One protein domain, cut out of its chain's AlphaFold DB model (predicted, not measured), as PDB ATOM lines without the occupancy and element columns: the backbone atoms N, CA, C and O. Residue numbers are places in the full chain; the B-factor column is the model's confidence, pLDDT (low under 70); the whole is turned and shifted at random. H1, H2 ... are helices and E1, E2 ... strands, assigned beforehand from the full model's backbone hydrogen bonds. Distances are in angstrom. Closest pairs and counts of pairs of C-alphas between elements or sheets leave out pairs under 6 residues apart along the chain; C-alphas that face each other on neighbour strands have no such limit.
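What this domain is: This is residues 795 to 921 of the 927 residues of an uncharacterized protein of Pseudomonas amygdali pv. sesami (UniProt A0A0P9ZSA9). A long, twisted antiparallel sheet folds sharply where E2 and E3 bend, giving two wings: E1 and E4 beside one part of these strands, E5 with E6 and E7 beside the other. H1 packs on E2 with residues 795 to 806, and residues 807 to 812 stick out. The printed part has 127 residues with one named helix, H1, which comes first along the chain, and seven named strands after it; the class is mostly strand, and the sheet is branched, with three neighbours each for E3 and E5. The whole is loose, radius of gyration of the C-alphas 17.9 A, spanning 58 by 35 by 28 A.

How they stand to each other: H1, residues 795 to 810, is on the sheet; its closest C-alphas to E2, residues 830 to 845, are Asn 798 and Val 843, 5.9 A. In H1, 11 of 12 O i to N i+4 pairs are within hydrogen-bond range. E1, residues 818 to 825, E2, E3, residues 855 to 871, and E4, residues 879 to 887, form a meander, each strand the antiparallel neighbour of the one before: N 820 and O 834 are 2.9 A apart, N 833 and O 868 2.8 A, N 867 and O 884 2.9 A. E2 bends by 87 degrees at 841, E3 by 85 degrees at 864. E5, residues 893 to 902, pairs antiparallel with E3, N 858 to O 896 2.8 A. On its other side are E6, residues 908 to 910, N 909 to O 901 2.8 A, and E7, residues 916 to 920, N 895 to O 919 2.8 A.

Where its parts are: H1 begins at C-alpha 795 (48.955, -20.195, -46.261) and is 23.3 A long. E1 measures 21.7 A, E2 33.6 A, E3 38.4 A, E4 23.8 A, E5 27.3 A, E6 7.2 A and E7 12.5 A, ending at C-alpha 920 (25.748, -20.590, -43.536).

The domain as a whole: The C-alphas farthest apart, Gly 875 and Glu 905, are 58.1 A apart. The printed part has no cut and no long link. pLDDT is under 70 at residues 826 to 829, 847 to 853 and 873 to 876.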
ATOM      1  N   SER A 795      48.752 -21.557 -46.758       76.62
ATOM      2  CA  SER A 795      48.955 -20.195 -46.261       76.62
ATOM      3  C   SER A 795      49.395 -19.238 -47.368       76.62
ATOM      4  O   SER A 795      48.872 -18.134 -47.451       76.62
ATOM      5  N   GLU A 796      50.299 -19.665 -48.256       80.31
ATOM      6  CA  GLU A 796      50.719 -18.847 -49.396       80.31
ATOM      7  C   GLU A 796      49.612 -18.712 -50.441       80.31
ATOM      8  O   GLU A 796      49.445 -17.626 -50.991       80.31
ATOM      9  N   LEU A 797      48.825 -19.766 -50.685       82.44
ATOM     10  CA  LEU A 797      47.658 -19.693 -51.572       82.44
ATOM     11  C   LEU A 797      46.616 -18.702 -51.046       82.44
ATOM     12  O   LEU A 797      46.217 -17.800 -51.778       82.44
ATOM     13  N   ASN A 798      46.244 -18.802 -49.768       86.88
ATOM     14  CA  ASN A 798      45.306 -17.868 -49.142       86.88
ATOM     15  C   ASN A 798      45.841 -16.429 -49.153       86.88
ATOM     16  O   ASN A 798      45.080 -15.512 -49.442       86.88
ATOM     17  N   ARG A 799      47.151 -16.225 -48.955       80.88
ATOM     18  CA  ARG A 799      47.787 -14.902 -49.087       80.88
ATOM     19  C   ARG A 799      47.688 -14.343 -50.512       80.88
ATOM     20  O   ARG A 799      47.463 -13.150 -50.687       80.88
ATOM     21  N   HIS A 800      47.856 -15.181 -51.539       85.00
ATOM     22  CA  HIS A 800      47.691 -14.750 -52.932       85.00
ATOM     23  C   HIS A 800      46.230 -14.431 -53.259       85.00
ATOM     24  O   HIS A 800      45.974 -13.449 -53.946       85.00
ATOM     25  N   ILE A 801      45.280 -15.215 -52.747       85.75
ATOM     26  CA  ILE A 801      43.844 -14.966 -52.925       85.75
ATOM     27  C   ILE A 801      43.429 -13.666 -52.241       85.75
ATOM     28  O   ILE A 801      42.717 -12.865 -52.841       85.75
ATOM     29  N   GLU A 802      43.915 -13.413 -51.027       85.25
ATOM     30  CA  GLU A 802      43.724 -12.140 -50.333       85.25
ATOM     31  C   GLU A 802      44.275 -10.970 -51.155       85.25
ATOM     32  O   GLU A 802      43.579  -9.978 -51.370       85.25
ATOM     33  N   GLN A 803      45.491 -11.105 -51.690       85.50
ATOM     34  CA  GLN A 803      46.085 -10.075 -52.536       85.50
ATOM     35  C   GLN A 803      45.266  -9.835 -53.816       85.50
ATOM     36  O   GLN A 803      44.973  -8.685 -54.138       85.50
ATOM     37  N   GLN A 804      44.835 -10.892 -54.509       84.19
ATOM     38  CA  GLN A 804      43.972 -10.787 -55.692       84.19
ATOM     39  C   GLN A 804      42.618 -10.154 -55.358       84.19
ATOM     40  O   GLN A 804      42.102  -9.341 -56.124       84.19
ATOM     41  N   TYR A 805      42.040 -10.499 -54.206       83.50
ATOM     42  CA  TYR A 805      40.805  -9.901 -53.718       83.50
ATOM     43  C   TYR A 805      40.985  -8.393 -53.503       83.50
ATOM     44  O   TYR A 805      40.179  -7.617 -54.010       83.50
ATOM     45  N   ILE A 806      42.077  -7.958 -52.862       80.56
ATOM     46  CA  ILE A 806      42.414  -6.535 -52.669       80.56
ATOM     47  C   ILE A 806      42.656  -5.816 -54.008       80.56
ATOM     48  O   ILE A 806      42.174  -4.700 -54.203       80.56
ATOM     49  N   GLU A 807      43.379  -6.431 -54.947       82.81
ATOM     50  CA  GLU A 807      43.649  -5.858 -56.276       82.81
ATOM     51  C   GLU A 807      42.349  -5.632 -57.065       82.81
ATOM     52  O   GLU A 807      42.154  -4.566 -57.650       82.81
ATOM     53  N   ARG A 808      41.382  -6.554 -56.975       78.44
ATOM     54  CA  ARG A 808      40.061  -6.399 -57.606       78.44
ATOM     55  C   ARG A 808      39.265  -5.195 -57.094       78.44
ATOM     56  O   ARG A 808      38.460  -4.653 -57.855       78.44
ATOM     57  N   TYR A 809      39.488  -4.733 -55.859       73.81
ATOM     58  CA  TYR A 809      38.887  -3.477 -55.381       73.81
ATOM     59  C   TYR A 809      39.439  -2.255 -56.124       73.81
ATOM     60  O   TYR A 809      38.699  -1.292 -56.337       73.81
ATOM     61  N   GLN A 810      40.707  -2.285 -56.547       73.12
ATOM     62  CA  GLN A 810      41.326  -1.192 -57.307       73.12
ATOM     63  C   GLN A 810      40.742  -1.091 -58.724       73.12
ATOM     64  O   GLN A 810      40.558   0.015 -59.231       73.12
ATOM     65  N   ASP A 811      40.358  -2.230 -59.305       74.25
ATOM     66  CA  ASP A 811      39.754  -2.333 -60.639       74.25
ATOM     67  C   ASP A 811      38.211  -2.279 -60.635       74.25
ATOM     68  O   ASP A 811      37.572  -2.522 -61.660       74.25
ATOM     69  N   LEU A 812      37.588  -1.950 -59.492       72.94
ATOM     70  CA  LEU A 812      36.126  -1.932 -59.293       72.94
ATOM     71  C   LEU A 812      35.432  -3.274 -59.619       72.94
ATOM     72  O   LEU A 812      34.233  -3.309 -59.895       72.94
ATOM     73  N   ALA A 813      36.165  -4.387 -59.553       70.69
ATOM     74  CA  ALA A 813      35.710  -5.739 -59.872       70.69
ATOM     75  C   ALA A 813      35.323  -6.535 -58.606       70.69
ATOM     76  O   ALA A 813      35.753  -7.681 -58.420       70.69
ATOM     77  N   PHE A 814      34.528  -5.919 -57.725       70.12
ATOM     78  CA  PHE A 814      34.091  -6.491 -56.446       70.12
ATOM     79  C   PHE A 814      32.934  -7.489 -56.607       70.12
ATOM     80  O   PHE A 814      32.171  -7.436 -57.575       70.12
ATOM     81  N   LEU A 815      32.786  -8.396 -55.637       74.19
ATOM     82  CA  LEU A 815      31.581  -9.216 -55.524       74.19
ATOM     83  C   LEU A 815      30.405  -8.308 -55.137       74.19
ATOM     84  O   LEU A 815      30.497  -7.607 -54.128       74.19
ATOM     85  N   PRO A 816      29.315  -8.271 -55.918       76.44
ATOM     86  CA  PRO A 816      28.216  -7.359 -55.645       76.44
ATOM     87  C   PRO A 816      27.566  -7.683 -54.298       76.44
ATOM     88  O   PRO A 816      27.333  -8.846 -53.970       76.44
ATOM     89  N   LEU A 817      27.215  -6.635 -53.547       83.31
ATOM     90  CA  LEU A 817      26.414  -6.777 -52.335       83.31
ATOM     91  C   LEU A 817      25.094  -7.461 -52.683       83.31
ATOM     92  O   LEU A 817      24.342  -6.961 -53.528       83.31
ATOM     93  N   PHE A 818      24.777  -8.565 -52.013       83.56
ATOM     94  CA  PHE A 818      23.554  -9.299 -52.313       83.56
ATOM     95  C   PHE A 818      22.431  -8.962 -51.329       83.56
ATOM     96  O   PHE A 818      22.628  -8.530 -50.191       83.56
ATOM     97  N   THR A 819      21.201  -9.052 -51.823       88.56
ATOM     98  CA  THR A 819      19.963  -8.809 -51.079       88.56
ATOM     99  C   THR A 819      18.968  -9.856 -51.544       88.56
ATOM    100  O   THR A 819      18.797 -10.024 -52.750       88.56
ATOM    101  N   GLY A 820      18.331 -10.556 -50.615       85.88
ATOM    102  CA  GLY A 820      17.453 -11.672 -50.939       85.88
ATOM    103  C   GLY A 820      16.505 -12.011 -49.801       85.88
ATOM    104  O   GLY A 820      16.784 -11.703 -48.641       85.88
ATOM    105  N   ASP A 821      15.396 -12.643 -50.166       84.44
ATOM    106  CA  ASP A 821      14.390 -13.169 -49.250       84.44
ATOM    107  C   ASP A 821      14.409 -14.697 -49.327       84.44
ATOM    108  O   ASP A 821      14.386 -15.260 -50.421       84.44
ATOM    109  N   ILE A 822      14.465 -15.355 -48.173       82.19
ATOM    110  CA  ILE A 822      14.557 -16.808 -48.024       82.19
ATOM    111  C   ILE A 822      13.367 -17.256 -47.181       82.19
ATOM    112  O   ILE A 822      13.214 -16.808 -46.047       82.19
ATOM    113  N   VAL A 823      12.513 -18.120 -47.722       78.12
ATOM    114  CA  VAL A 823      11.373 -18.673 -46.976       78.12
ATOM    115  C   VAL A 823      11.884 -19.803 -46.082       78.12
ATOM    116  O   VAL A 823      12.483 -20.749 -46.585       78.12
ATOM    117  N   VAL A 824      11.690 -19.678 -44.767       73.56
ATOM    118  CA  VAL A 824      12.183 -20.643 -43.765       73.56
ATOM    119  C   VAL A 824      11.106 -21.669 -43.409       73.56
ATOM    120  O   VAL A 824      11.414 -22.846 -43.266       73.56
ATOM    121  N   ASP A 825       9.839 -21.248 -43.325       70.38
ATOM    122  CA  ASP A 825       8.691 -22.146 -43.144       70.38
ATOM    123  C   ASP A 825       7.495 -21.646 -43.970       70.38
ATOM    124  O   ASP A 825       6.863 -20.634 -43.648       70.38
ATOM    125  N   GLU A 826       7.170 -22.372 -45.044       62.03
ATOM    126  CA  GLU A 826       6.036 -22.063 -45.925       62.03
ATOM    127  C   GLU A 826       4.678 -22.141 -45.208       62.03
ATOM    128  O   GLU A 826       3.736 -21.467 -45.619       62.03
ATOM    129  N   ARG A 827       4.551 -22.934 -44.132       59.41
ATOM    130  CA  ARG A 827       3.289 -23.104 -43.390       59.41
ATOM    131  C   ARG A 827       3.059 -22.005 -42.357       59.41
ATOM    132  O   ARG A 827       1.906 -21.708 -42.053       59.41
ATOM    133  N   GLN A 828       4.129 -21.417 -41.820       62.62
ATOM    134  CA  GLN A 828       4.059 -20.346 -40.815       62.62
ATOM    135  C   GLN A 828       4.250 -18.941 -41.400       62.62
ATOM    136  O   GLN A 828       3.942 -17.954 -40.732       62.62
ATOM    137  N   GLY A 829       4.692 -18.832 -42.657       66.81
ATOM    138  CA  GLY A 829       4.907 -17.546 -43.321       66.81
ATOM    139  C   GLY A 829       6.164 -16.823 -42.838       66.81
ATOM    140  O   GLY A 829       6.232 -15.593 -42.918       66.81
ATOM    141  N   ASP A 830       7.149 -17.568 -42.329       77.94
ATOM    142  CA  ASP A 830       8.426 -17.024 -41.875       77.94
ATOM    143  C   ASP A 830       9.403 -16.876 -43.041       77.94
ATOM    144  O   ASP A 830       9.743 -17.834 -43.738       77.94
ATOM    145  N   THR A 831       9.862 -15.648 -43.263       81.06
ATOM    146  CA  THR A 831      10.829 -15.284 -44.302       81.06
ATOM    147  C   THR A 831      12.005 -14.545 -43.680       81.06
ATOM    148  O   THR A 831      11.835 -13.580 -42.940       81.06
ATOM    149  N   VAL A 832      13.222 -14.944 -44.021       85.31
ATOM    150  CA  VAL A 832      14.445 -14.213 -43.701       85.31
ATOM    151  C   VAL A 832      14.790 -13.285 -44.853       85.31
ATOM    152  O   VAL A 832      14.970 -13.721 -45.983       85.31
ATOM    153  N   ARG A 833      14.934 -11.995 -44.559       86.88
ATOM    154  CA  ARG A 833      15.405 -10.978 -45.498       86.88
ATOM    155  C   ARG A 833      16.840 -10.586 -45.177       86.88
ATOM    156  O   ARG A 833      17.117 -10.020 -44.117       86.88
ATOM    157  N   LEU A 834      17.733 -10.815 -46.129       89.75
ATOM    158  CA  LEU A 834      19.107 -10.327 -46.126       89.75
ATOM    159  C   LEU A 834      19.198  -9.078 -46.994       89.75
ATOM    160  O   LEU A 834      18.704  -9.061 -48.120       89.75
ATOM    161  N   LYS A 835      19.825  -8.017 -46.488       89.69
ATOM    162  CA  LYS A 835      19.966  -6.750 -47.211       89.69
ATOM    163  C   LYS A 835      21.403  -6.252 -47.191       89.69
ATOM    164  O   LYS A 835      21.957  -6.039 -46.117       89.69
ATOM    165  N   GLN A 836      21.920  -5.972 -48.391       90.31
ATOM    166  CA  GLN A 836      23.254  -5.416 -48.644       90.31
ATOM    167  C   GLN A 836      24.356  -6.208 -47.930       90.31
ATOM    168  O   GLN A 836      25.168  -5.625 -47.222       90.31
ATOM    169  N   VAL A 837      24.327  -7.534 -48.060       89.81
ATOM    170  CA  VAL A 837      25.341  -8.400 -47.460       89.81
ATOM    171  C   VAL A 837      26.631  -8.321 -48.262       89.81
ATOM    172  O   VAL A 837      26.615  -8.481 -49.483       89.81
ATOM    173  N   GLU A 838      27.730  -8.109 -47.550       89.56
ATOM    174  CA  GLU A 838      29.096  -8.116 -48.056       89.56
ATOM    175  C   GLU A 838      29.821  -9.385 -47.605       89.56
ATOM    176  O   GLU A 838      29.821  -9.714 -46.415       89.56
ATOM    177  N   LEU A 839      30.448 -10.087 -48.551       88.94
ATOM    178  CA  LEU A 839      31.303 -11.240 -48.272       88.94
ATOM    179  C   LEU A 839      32.770 -10.821 -48.328       88.94
ATOM    180  O   LEU A 839      33.190 -10.170 -49.285       88.94
ATOM    181  N   GLY A 840      33.528 -11.223 -47.314       86.06
ATOM    182  CA  GLY A 840      34.956 -10.973 -47.179       86.06
ATOM    183  C   GLY A 840      35.808 -11.862 -48.078       86.06
ATOM    184  O   GLY A 840      35.313 -12.541 -48.979       86.06
ATOM    185  N   VAL A 841      37.114 -11.849 -47.825       88.12
ATOM    186  CA  VAL A 841      38.100 -12.617 -48.594       88.12
ATOM    187  C   VAL A 841      37.765 -14.118 -48.531       88.12
ATOM    188  O   VAL A 841      37.550 -14.637 -47.434       88.12
ATOM    189  N   PRO A 842      37.732 -14.836 -49.670       90.19
ATOM    190  CA  PRO A 842      37.591 -16.285 -49.660       90.19
ATOM    191  C   PRO A 842      38.851 -16.951 -49.108       90.19
ATOM    192  O   PRO A 842      39.964 -16.688 -49.556       90.19
ATOM    193  N   VAL A 843      38.659 -17.840 -48.139       90.38
ATOM    194  CA  VAL A 843      39.716 -18.609 -47.485       90.38
ATOM    195  C   VAL A 843      39.567 -20.069 -47.879       90.38
ATOM    196  O   VAL A 843      38.518 -20.675 -47.659       90.38
ATOM    197  N   LEU A 844      40.627 -20.642 -48.449       87.88
ATOM    198  CA  LEU A 844      40.673 -22.052 -48.803       87.88
ATOM    199  C   LEU A 844      41.085 -22.901 -47.606       87.88
ATOM    200  O   LEU A 844      42.055 -22.606 -46.896       87.88
ATOM    201  N   SER A 845      40.388 -24.017 -47.457       84.94
ATOM    202  CA  SER A 845      40.725 -25.137 -46.590       84.94
ATOM    203  C   SER A 845      40.617 -26.435 -47.387       84.94
ATOM    204  O   SER A 845      39.814 -26.551 -48.310       84.94
ATOM    205  N   PHE A 846      41.496 -27.388 -47.091       79.75
ATOM    206  CA  PHE A 846      41.501 -28.676 -47.773       79.75
ATOM    207  C   PHE A 846      40.637 -29.644 -46.980       79.75
ATOM    208  O   PHE A 846      40.764 -29.702 -45.757       79.75
ATOM    209  N   LEU A 847      39.762 -30.363 -47.678       65.00
ATOM    210  CA  LEU A 847      38.932 -31.397 -47.077       65.00
ATOM    211  C   LEU A 847      39.835 -32.590 -46.694       65.00
ATOM    212  O   LEU A 847      40.620 -33.019 -47.546       65.00
ATOM    213  N   PRO A 848      39.776 -33.096 -45.448       50.88
ATOM    214  CA  PRO A 848      40.659 -34.170 -44.975       50.88
ATOM    215  C   PRO A 848      40.547 -35.473 -45.786       50.88
ATOM    216  O   PRO A 848      41.561 -36.127 -46.023       50.88
ATOM    217  N   ASP A 849      39.349 -35.782 -46.301       46.19
ATOM    218  CA  ASP A 849      38.983 -37.128 -46.776       46.19
ATOM    219  C   ASP A 849      38.998 -37.344 -48.293       46.19
ATOM    220  O   ASP A 849      38.508 -38.364 -48.781       46.19
ATOM    221  N   SER A 850      39.591 -36.438 -49.072       46.59
ATOM    222  CA  SER A 850      39.611 -36.598 -50.532       46.59
ATOM    223  C   SER A 850      41.010 -36.628 -51.159       46.59
ATOM    224  O   SER A 850      41.308 -35.802 -52.035       46.59
ATOM    225  N   PRO A 851      41.887 -37.589 -50.795       46.28
ATOM    226  CA  PRO A 851      43.122 -37.811 -51.533       46.28
ATOM    227  C   PRO A 851      42.803 -38.186 -52.991       46.28
ATOM    228  O   PRO A 851      42.368 -39.293 -53.291       46.28
ATOM    229  N   GLY A 852      43.022 -37.240 -53.909       52.44
ATOM    230  CA  GLY A 852      42.807 -37.414 -55.351       52.44
ATOM    231  C   GLY A 852      41.629 -36.635 -55.946       52.44
ATOM    232  O   GLY A 852      41.519 -36.596 -57.170       52.44
ATOM    233  N   SER A 853      40.789 -35.978 -55.135       58.81
ATOM    234  CA  SER A 853      39.793 -35.027 -55.657       58.81
ATOM    235  C   SER A 853      40.409 -33.634 -55.811       58.81
ATOM    236  O   SER A 853      41.227 -33.225 -54.987       58.81
ATOM    237  N   GLY A 854      40.011 -32.894 -56.844       73.19
ATOM    238  CA  GLY A 854      40.409 -31.498 -57.036       73.19
ATOM    239  C   GLY A 854      39.646 -30.506 -56.153       73.19
ATOM    240  O   GLY A 854      39.748 -29.315 -56.402       73.19
ATOM    241  N   SER A 855      38.863 -30.955 -55.172       81.50
ATOM    242  CA  SER A 855      37.896 -30.118 -54.454       81.50
ATOM    243  C   SER A 855      38.490 -29.449 -53.209       81.50
ATOM    244  O   SER A 855      39.316 -30.025 -52.498       81.50
ATOM    245  N   VAL A 856      38.048 -28.226 -52.916       87.12
ATOM    246  CA  VAL A 856      38.455 -27.432 -51.745       87.12
ATOM    247  C   VAL A 856      37.241 -26.837 -51.040       87.12
ATOM    248  O   VAL A 856      36.260 -26.473 -51.683       87.12
ATOM    249  N   LEU A 857      37.315 -26.687 -49.718       89.00
ATOM    250  CA  LEU A 857      36.311 -25.958 -48.950       89.00
ATOM    251  C   LEU A 857      36.681 -24.473 -48.926       89.00
ATOM    252  O   LEU A 857      37.725 -24.085 -48.387       89.00
ATOM    253  N   VAL A 858      35.814 -23.642 -49.491       91.25
ATOM    254  CA  VAL A 858      35.937 -22.185 -49.506       91.25
ATOM    255  C   VAL A 858      35.042 -21.599 -48.423       91.25
ATOM    256  O   VAL A 858      33.836 -21.825 -48.419       91.25
ATOM    257  N   THR A 859      35.626 -20.815 -47.519       92.44
ATOM    258  CA  THR A 859      34.891 -20.075 -46.485       92.44
ATOM    259  C   THR A 859      35.013 -18.571 -46.711       92.44
ATOM    260  O   THR A 859      36.105 -18.068 -46.961       92.44
ATOM    261  N   MET A 860      33.905 -17.839 -46.599       92.00
ATOM    262  CA  MET A 860      33.842 -16.382 -46.726       92.00
ATOM    263  C   MET A 860      33.095 -15.780 -45.536       92.00
ATOM    264  O   MET A 860      31.930 -16.106 -45.299       92.00
ATOM    265  N   ASN A 861      33.736 -14.874 -44.801       90.00
ATOM    266  CA  ASN A 861      33.083 -14.163 -43.699       90.00
ATOM    267  C   ASN A 861      32.038 -13.174 -44.228       90.00
ATOM    268  O   ASN A 861      32.226 -12.563 -45.277       90.00
ATOM    269  N   MET A 862      30.954 -12.964 -43.487       89.06
ATOM    270  CA  MET A 862      29.996 -11.895 -43.766       89.06
ATOM    271  C   MET A 862      30.466 -10.624 -43.052       89.06
ATOM    272  O   MET A 862      30.326 -10.488 -41.837       89.06
ATOM    273  N   VAL A 863      31.052  -9.698 -43.810       88.31
ATOM    274  CA  VAL A 863      31.734  -8.512 -43.265       88.31
ATOM    275  C   VAL A 863      30.728  -7.461 -42.809       88.31
ATOM    276  O   VAL A 863      30.874  -6.852 -41.745       88.31
ATOM    277  N   SER A 864      29.677  -7.260 -43.604       87.12
ATOM    278  CA  SER A 864      28.636  -6.275 -43.338       87.12
ATOM    279  C   SER A 864      27.288  -6.711 -43.919       87.12
ATOM    280  O   SER A 864      27.209  -7.586 -44.782       87.12
ATOM    281  N   GLY A 865      26.196  -6.133 -43.419       90.38
ATOM    282  CA  GLY A 865      24.856  -6.352 -43.960       90.38
ATOM    283  C   GLY A 865      23.759  -6.203 -42.917       90.38
ATOM    284  O   GLY A 865      23.981  -5.756 -41.790       90.38
ATOM    285  N   ARG A 866      22.535  -6.573 -43.289       87.12
ATOM    286  CA  ARG A 866      21.405  -6.624 -42.359       87.12
ATOM    287  C   ARG A 866      20.613  -7.905 -42.547       87.12
ATOM    288  O   ARG A 866      20.190  -8.212 -43.657       87.12
ATOM    289  N   TYR A 867      20.351  -8.569 -41.432       88.75
ATOM    290  CA  TYR A 867      19.425  -9.684 -41.314       88.75
ATOM    291  C   TYR A 867      18.085  -9.175 -40.773       88.75
ATOM    292  O   TYR A 867      18.048  -8.304 -39.900       88.75
ATOM    293  N   SER A 868      16.963  -9.661 -41.297       84.75
ATOM    294  CA  SER A 868      15.632  -9.390 -40.742       84.75
ATOM    295  C   SER A 868      14.726 -10.608 -40.872       84.75
ATOM    296  O   SER A 868      14.473 -11.056 -41.984       84.75
ATOM    297  N   GLY A 869      14.212 -11.107 -39.752       83.50
ATOM    298  CA  GLY A 869      13.123 -12.078 -39.737       83.50
ATOM    299  C   GLY A 869      11.796 -11.370 -40.005       83.50
ATOM    300  O   GLY A 869      11.507 -10.325 -39.414       83.50
ATOM    301  N   LEU A 870      11.008 -11.909 -40.923       80.56
ATOM    302  CA  LEU A 870       9.674 -11.449 -41.286       80.56
ATOM    303  C   LEU A 870       8.694 -12.587 -41.021       80.56
ATOM    304  O   LEU A 870       8.946 -13.706 -41.446       80.56
ATOM    305  N   HIS A 871       7.573 -12.286 -40.377       79.06
ATOM    306  CA  HIS A 871       6.486 -13.227 -40.138       79.06
ATOM    307  C   HIS A 871       5.219 -12.710 -40.827       79.06
ATOM    308  O   HIS A 871       4.777 -11.578 -40.567       79.06
ATOM    309  N   GLN A 872       4.648 -13.511 -41.726       76.06
ATOM    310  CA  GLN A 872       3.426 -13.192 -42.462       76.06
ATOM    311  C   GLN A 872       2.395 -14.336 -42.387       76.06
ATOM    312  O   GLN A 872       2.332 -15.169 -43.289       76.06
ATOM    313  N   PRO A 873       1.522 -14.340 -41.365       68.50
ATOM    314  CA  PRO A 873       0.385 -15.256 -41.299       68.50
ATOM    315  C   PRO A 873      -0.622 -15.003 -42.434       68.50
ATOM    316  O   PRO A 873      -0.878 -13.841 -42.783       68.50
ATOM    317  N   GLU A 874      -1.251 -16.064 -42.957       64.06
ATOM    318  CA  GLU A 874      -2.263 -15.978 -44.024       64.06
ATOM    319  C   GLU A 874      -3.356 -14.935 -43.709       64.06
ATOM    320  O   GLU A 874      -4.050 -15.001 -42.695       64.06
ATOM    321  N   GLY A 875      -3.515 -13.950 -44.601       64.69
ATOM    322  CA  GLY A 875      -4.534 -12.898 -44.494       64.69
ATOM    323  C   GLY A 875      -4.165 -11.683 -43.629       64.69
ATOM    324  O   GLY A 875      -5.011 -10.804 -43.449       64.69
ATOM    325  N   SER A 876      -2.930 -11.591 -43.122       66.00
ATOM    326  CA  SER A 876      -2.449 -10.479 -42.283       66.00
ATOM    327  C   SER A 876      -1.273  -9.705 -42.906       66.00
ATOM    328  O   SER A 876      -0.710 -10.101 -43.929       66.00
ATOM    329  N   ALA A 877      -0.931  -8.547 -42.328       71.25
ATOM    330  CA  ALA A 877       0.200  -7.738 -42.778       71.25
ATOM    331  C   ALA A 877       1.534  -8.325 -42.284       71.25
ATOM    332  O   ALA A 877       1.633  -8.736 -41.133       71.25
ATOM    333  N   THR A 878       2.568  -8.302 -43.131       76.94
ATOM    334  CA  THR A 878       3.928  -8.737 -42.778       76.94
ATOM    335  C   THR A 878       4.458  -7.955 -41.574       76.94
ATOM    336  O   THR A 878       4.510  -6.721 -41.598       76.94
ATOM    337  N   THR A 879       4.895  -8.667 -40.536       76.44
ATOM    338  CA  THR A 879       5.539  -8.087 -39.347       76.44
ATOM    339  C   THR A 879       7.013  -8.475 -39.298       76.44
ATOM    340  O   THR A 879       7.393  -9.532 -39.786       76.44
ATOM    341  N   VAL A 880       7.869  -7.606 -38.755       79.75
ATOM    342  CA  VAL A 880       9.299  -7.905 -38.571       79.75
ATOM    343  C   VAL A 880       9.464  -8.561 -37.202       79.75
ATOM    344  O   VAL A 880       9.225  -7.901 -36.193       79.75
ATOM    345  N   SER A 881       9.850  -9.836 -37.165       73.19
ATOM    346  CA  SER A 881      10.052 -10.606 -35.928       73.19
ATOM    347  C   SER A 881      11.392 -10.291 -35.252       73.19
ATOM    348  O   SER A 881      11.493 -10.329 -34.029       73.19
ATOM    349  N   GLY A 882      12.403  -9.881 -36.022       73.56
ATOM    350  CA  GLY A 882      13.693  -9.415 -35.509       73.56
ATOM    351  C   GLY A 882      14.536  -8.771 -36.606       73.56
ATOM    352  O   GLY A 882      14.382  -9.099 -37.779       73.56
ATOM    353  N   SER A 883      15.414  -7.828 -36.262       79.94
ATOM    354  CA  SER A 883      16.342  -7.211 -37.219       79.94
ATOM    355  C   SER A 883      17.680  -6.948 -36.546       79.94
ATOM    356  O   SER A 883      17.726  -6.282 -35.513       79.94
ATOM    357  N   SER A 884      18.754  -7.435 -37.160       81.81
ATOM    358  CA  SER A 884      20.116  -7.327 -36.639       81.81
ATOM    359  C   SER A 884      21.060  -6.863 -37.741       81.81
ATOM    360  O   SER A 884      20.896  -7.202 -38.917       81.81
ATOM    361  N   ILE A 885      22.044  -6.054 -37.361       87.06
ATOM    362  CA  ILE A 885      23.157  -5.707 -38.246       87.06
ATOM    363  C   ILE A 885      24.120  -6.891 -38.246       87.06
ATOM    364  O   ILE A 885      24.369  -7.478 -37.197       87.06
ATOM    365  N   ILE A 886      24.625  -7.237 -39.423       88.06
ATOM    366  CA  ILE A 886      25.707  -8.199 -39.591       88.06
ATOM    367  C   ILE A 886      27.006  -7.400 -39.543       88.06
ATOM    368  O   ILE A 886      27.149  -6.413 -40.270       88.06
ATOM    369  N   SER A 887      27.925  -7.814 -38.678       83.06
ATOM    370  CA  SER A 887      29.282  -7.279 -38.614       83.06
ATOM    371  C   SER A 887      30.273  -8.419 -38.454       83.06
ATOM    372  O   SER A 887      29.997  -9.354 -37.704       83.06
ATOM    373  N   GLU A 888      31.436  -8.288 -39.081       80.62
ATOM    374  CA  GLU A 888      32.493  -9.303 -39.097       80.62
ATOM    375  C   GLU A 888      32.831  -9.944 -37.727       80.62
ATOM    376  O   GLU A 888      32.914 -11.171 -37.672       80.62
ATOM    377  N   PRO A 889      32.920  -9.210 -36.590       81.75
ATOM    378  CA  PRO A 889      33.236  -9.814 -35.286       81.75
ATOM    379  C   PRO A 889      32.192 -10.806 -34.755       81.75
ATOM    380  O   PRO A 889      32.452 -11.499 -33.779       81.75
ATOM    381  N   MET A 890      31.001 -10.866 -35.363       82.38
ATOM    382  CA  MET A 890      29.958 -11.828 -34.993       82.38
ATOM    383  C   MET A 890      30.241 -13.242 -35.524       82.38
ATOM    384  O   MET A 890      29.515 -14.165 -35.169       82.38
ATOM    385  N   GLY A 891      31.261 -13.422 -36.374       82.75
ATOM    386  CA  GLY A 891      31.707 -14.743 -36.830       82.75
ATOM    387  C   GLY A 891      30.775 -15.434 -37.834       82.75
ATOM    388  O   GLY A 891      30.853 -16.652 -38.015       82.75
ATOM    389  N   PHE A 892      29.875 -14.691 -38.487       89.38
ATOM    390  CA  PHE A 892      29.018 -15.263 -39.525       89.38
ATOM    391  C   PHE A 892      29.812 -15.541 -40.800       89.38
ATOM    392  O   PHE A 892      30.545 -14.676 -41.283       89.38
ATOM    393  N   ARG A 893      29.642 -16.735 -41.364       90.44
ATOM    394  CA  ARG A 893      30.377 -17.217 -42.533       90.44
ATOM    395  C   ARG A 893      29.484 -18.005 -43.485       90.44
ATOM    396  O   ARG A 893      28.511 -18.639 -43.072       90.44
ATOM    397  N   LEU A 894      29.849 -17.956 -44.758       89.69
ATOM    398  CA  LEU A 894      29.359 -18.811 -45.829       89.69
ATOM    399  C   LEU A 894      30.458 -19.827 -46.151       89.69
ATOM    400  O   LEU A 894      31.606 -19.430 -46.340       89.69
ATOM    401  N   ALA A 895      30.120 -21.107 -46.213       91.31
ATOM    402  CA  ALA A 895      31.028 -22.183 -46.588       91.31
ATOM    403  C   ALA A 895      30.465 -22.931 -47.802       91.31
ATOM    404  O   ALA A 895      29.251 -23.086 -47.903       91.31
ATOM    405  N   MET A 896      31.325 -23.353 -48.725       91.12
ATOM    406  CA  MET A 896      30.952 -24.125 -49.916       91.12
ATOM    407  C   MET A 896      32.124 -24.981 -50.398       91.12
ATOM    408  O   MET A 896      33.281 -24.574 -50.268       91.12
ATOM    409  N   THR A 897      31.837 -26.131 -50.996       91.12
ATOM    410  CA  THR A 897      32.840 -26.978 -51.649       91.12
ATOM    411  C   THR A 897      32.958 -26.582 -53.118       91.12
ATOM    412  O   THR A 897      31.946 -26.480 -53.807       91.12
ATOM    413  N   VAL A 898      34.175 -26.342 -53.607       89.75
ATOM    414  CA  VAL A 898      34.448 -25.896 -54.984       89.75
ATOM    415  C   VAL A 898      35.522 -26.773 -55.614       89.75
ATOM    416  O   VAL A 898      36.559 -27.022 -54.998       89.75
ATOM    417  N   ASP A 899      35.309 -27.198 -56.855       87.44
ATOM    418  CA  ASP A 899      36.305 -27.944 -57.623       87.44
ATOM    419  C   ASP A 899      37.366 -27.019 -58.233       87.44
ATOM    420  O   ASP A 899      37.063 -25.993 -58.847       87.44
ATOM    421  N   LEU A 900      38.636 -27.402 -58.092       86.56
ATOM    422  CA  LEU A 900      39.755 -26.780 -58.788       86.56
ATOM    423  C   LEU A 900      39.879 -27.355 -60.197       86.56
ATOM    424  O   LEU A 900      39.886 -28.572 -60.399       86.56
ATOM    425  N   PHE A 901      40.079 -26.477 -61.173       84.94
ATOM    426  CA  PHE A 901      40.297 -26.861 -62.563       84.94
ATOM    427  C   PHE A 901      41.470 -26.097 -63.174       84.94
ATOM    428  O   PHE A 901      41.923 -25.079 -62.654       84.94
ATOM    429  N   VAL A 902      41.995 -26.605 -64.290       86.00
ATOM    430  CA  VAL A 902      43.096 -25.969 -65.021       86.00
ATOM    431  C   VAL A 902      42.535 -25.295 -66.269       86.00
ATOM    432  O   VAL A 902      41.914 -25.959 -67.098       86.00
ATOM    433  N   GLY A 903      42.741 -23.985 -66.397       82.69
ATOM    434  CA  GLY A 903      42.356 -23.219 -67.585       82.69
ATOM    435  C   GLY A 903      43.304 -23.427 -68.774       82.69
ATOM    436  O   GLY A 903      44.386 -23.998 -68.634       82.69
ATOM    437  N   ASP A 904      42.937 -22.895 -69.942       79.56
ATOM    438  CA  ASP A 904      43.647 -23.103 -71.221       79.56
ATOM    439  C   ASP A 904      45.122 -22.651 -71.224       79.56
ATOM    440  O   ASP A 904      45.937 -23.163 -71.992       79.56
ATOM    441  N   GLU A 905      45.488 -21.706 -70.356       83.69
ATOM    442  CA  GLU A 905      46.863 -21.210 -70.192       83.69
ATOM    443  C   GLU A 905      47.644 -21.919 -69.067       83.69
ATOM    444  O   GLU A 905      48.773 -21.539 -68.759       83.69
ATOM    445  N   GLY A 906      47.067 -22.956 -68.448       74.75
ATOM    446  CA  GLY A 906      47.696 -23.712 -67.361       74.75
ATOM    447  C   GLY A 906      47.528 -23.103 -65.965       74.75
ATOM    448  O   GLY A 906      48.171 -23.564 -65.023       74.75
ATOM    449  N   HIS A 907      46.675 -22.084 -65.807       79.69
ATOM    450  CA  HIS A 907      46.331 -21.524 -64.493       79.69
ATOM    451  C   HIS A 907      45.419 -22.483 -63.731       79.69
ATOM    452  O   HIS A 907      44.449 -22.982 -64.299       79.69
ATOM    453  N   VAL A 908      45.699 -22.707 -62.446       83.25
ATOM    454  CA  VAL A 908      44.772 -23.398 -61.541       83.25
ATOM    455  C   VAL A 908      43.742 -22.380 -61.063       83.25
ATOM    456  O   VAL A 908      44.107 -21.356 -60.486       83.25
ATOM    457  N   LEU A 909      42.474 -22.648 -61.344       83.44
ATOM    458  CA  LEU A 909      41.348 -21.755 -61.115       83.44
ATOM    459  C   LEU A 909      40.307 -22.432 -60.220       83.44
ATOM    460  O   LEU A 909      40.232 -23.658 -60.144       83.44
ATOM    461  N   LEU A 910      39.504 -21.601 -59.563       86.19
ATOM    462  CA  LEU A 910      38.299 -21.993 -58.843       86.19
ATOM    463  C   LEU A 910      37.165 -21.066 -59.280       86.19
ATOM    464  O   LEU A 910      37.392 -19.863 -59.439       86.19
ATOM    465  N   ASP A 911      35.966 -21.614 -59.465       86.62
ATOM    466  CA  ASP A 911      34.767 -20.834 -59.769       86.62
ATOM    467  C   ASP A 911      33.772 -20.949 -58.612       86.62
ATOM    468  O   ASP A 911      33.232 -22.014 -58.332       86.62
ATOM    469  N   LEU A 912      33.528 -19.830 -57.924       85.75
ATOM    470  CA  LEU A 912      32.585 -19.782 -56.804       85.75
ATOM    471  C   LEU A 912      31.133 -20.013 -57.250       85.75
ATOM    472  O   LEU A 912      30.287 -20.308 -56.411       85.75
ATOM    473  N   ALA A 913      30.823 -19.858 -58.543       84.19
ATOM    474  CA  ALA A 913      29.489 -20.124 -59.075       84.19
ATOM    475  C   ALA A 913      29.146 -21.621 -59.099       84.19
ATOM    476  O   ALA A 913      27.969 -21.967 -58.993       84.19
ATOM    477  N   ASP A 914      30.159 -22.486 -59.184       85.19
ATOM    478  CA  ASP A 914      30.007 -23.944 -59.219       85.19
ATOM    479  C   ASP A 914      30.063 -24.574 -57.814       85.19
ATOM    480  O   ASP A 914      30.121 -25.794 -57.670       85.19
ATOM    481  N   GLY A 915      30.043 -23.746 -56.761       85.38
ATOM    482  CA  GLY A 915      30.075 -24.203 -55.378       85.38
ATOM    483  C   GLY A 915      28.870 -25.072 -55.012       85.38
ATOM    484  O   GLY A 915      27.716 -24.685 -55.215       85.38
ATOM    485  N   VAL A 916      29.144 -26.232 -54.416       83.94
ATOM    486  CA  VAL A 916      28.149 -27.170 -53.877       83.94
ATOM    487  C   VAL A 916      28.201 -27.191 -52.347       83.94
ATOM    488  O   VAL A 916      29.099 -26.608 -51.739       83.94
ATOM    489  N   ASP A 917      27.204 -27.814 -51.714       86.31
ATOM    490  CA  ASP A 917      27.103 -27.941 -50.249       86.31
ATOM    491  C   ASP A 917      27.198 -26.599 -49.501       86.31
ATOM    492  O   ASP A 917      27.858 -26.462 -48.471       86.31
ATOM    493  N   ILE A 918      26.534 -25.575 -50.048       86.81
ATOM    494  CA  ILE A 918      26.571 -24.217 -49.506       86.81
ATOM    495  C   ILE A 918      25.881 -24.180 -48.135       86.81
ATOM    496  O   ILE A 918      24.671 -24.388 -48.028       86.81
ATOM    497  N   ALA A 919      26.636 -23.834 -47.094       84.88
ATOM    498  CA  ALA A 919      26.166 -23.724 -45.717       84.88
ATOM    499  C   ALA A 919      26.456 -22.336 -45.128       84.88
ATOM    500  O   ALA A 919      27.466 -21.701 -45.431       84.88
ATOM    501  N   CYS A 920      25.576 -21.857 -44.246       82.69
ATOM    502  CA  CYS A 920      25.748 -20.590 -43.536       82.69
ATOM    503  C   CYS A 920      25.320 -20.733 -42.074       82.69
ATOM    504  O   CYS A 920      24.287 -21.329 -41.784       82.69
ATOM    505  N   ASN A 921      26.093 -20.160 -41.150       83.44
ATOM    506  CA  ASN A 921      25.797 -20.177 -39.711       83.44
ATOM    507  C   ASN A 921      24.957 -18.965 -39.240       83.44
ATOM    508  O   ASN A 921      24.795 -18.745 -38.038       83.44
TER     509      ASN A 921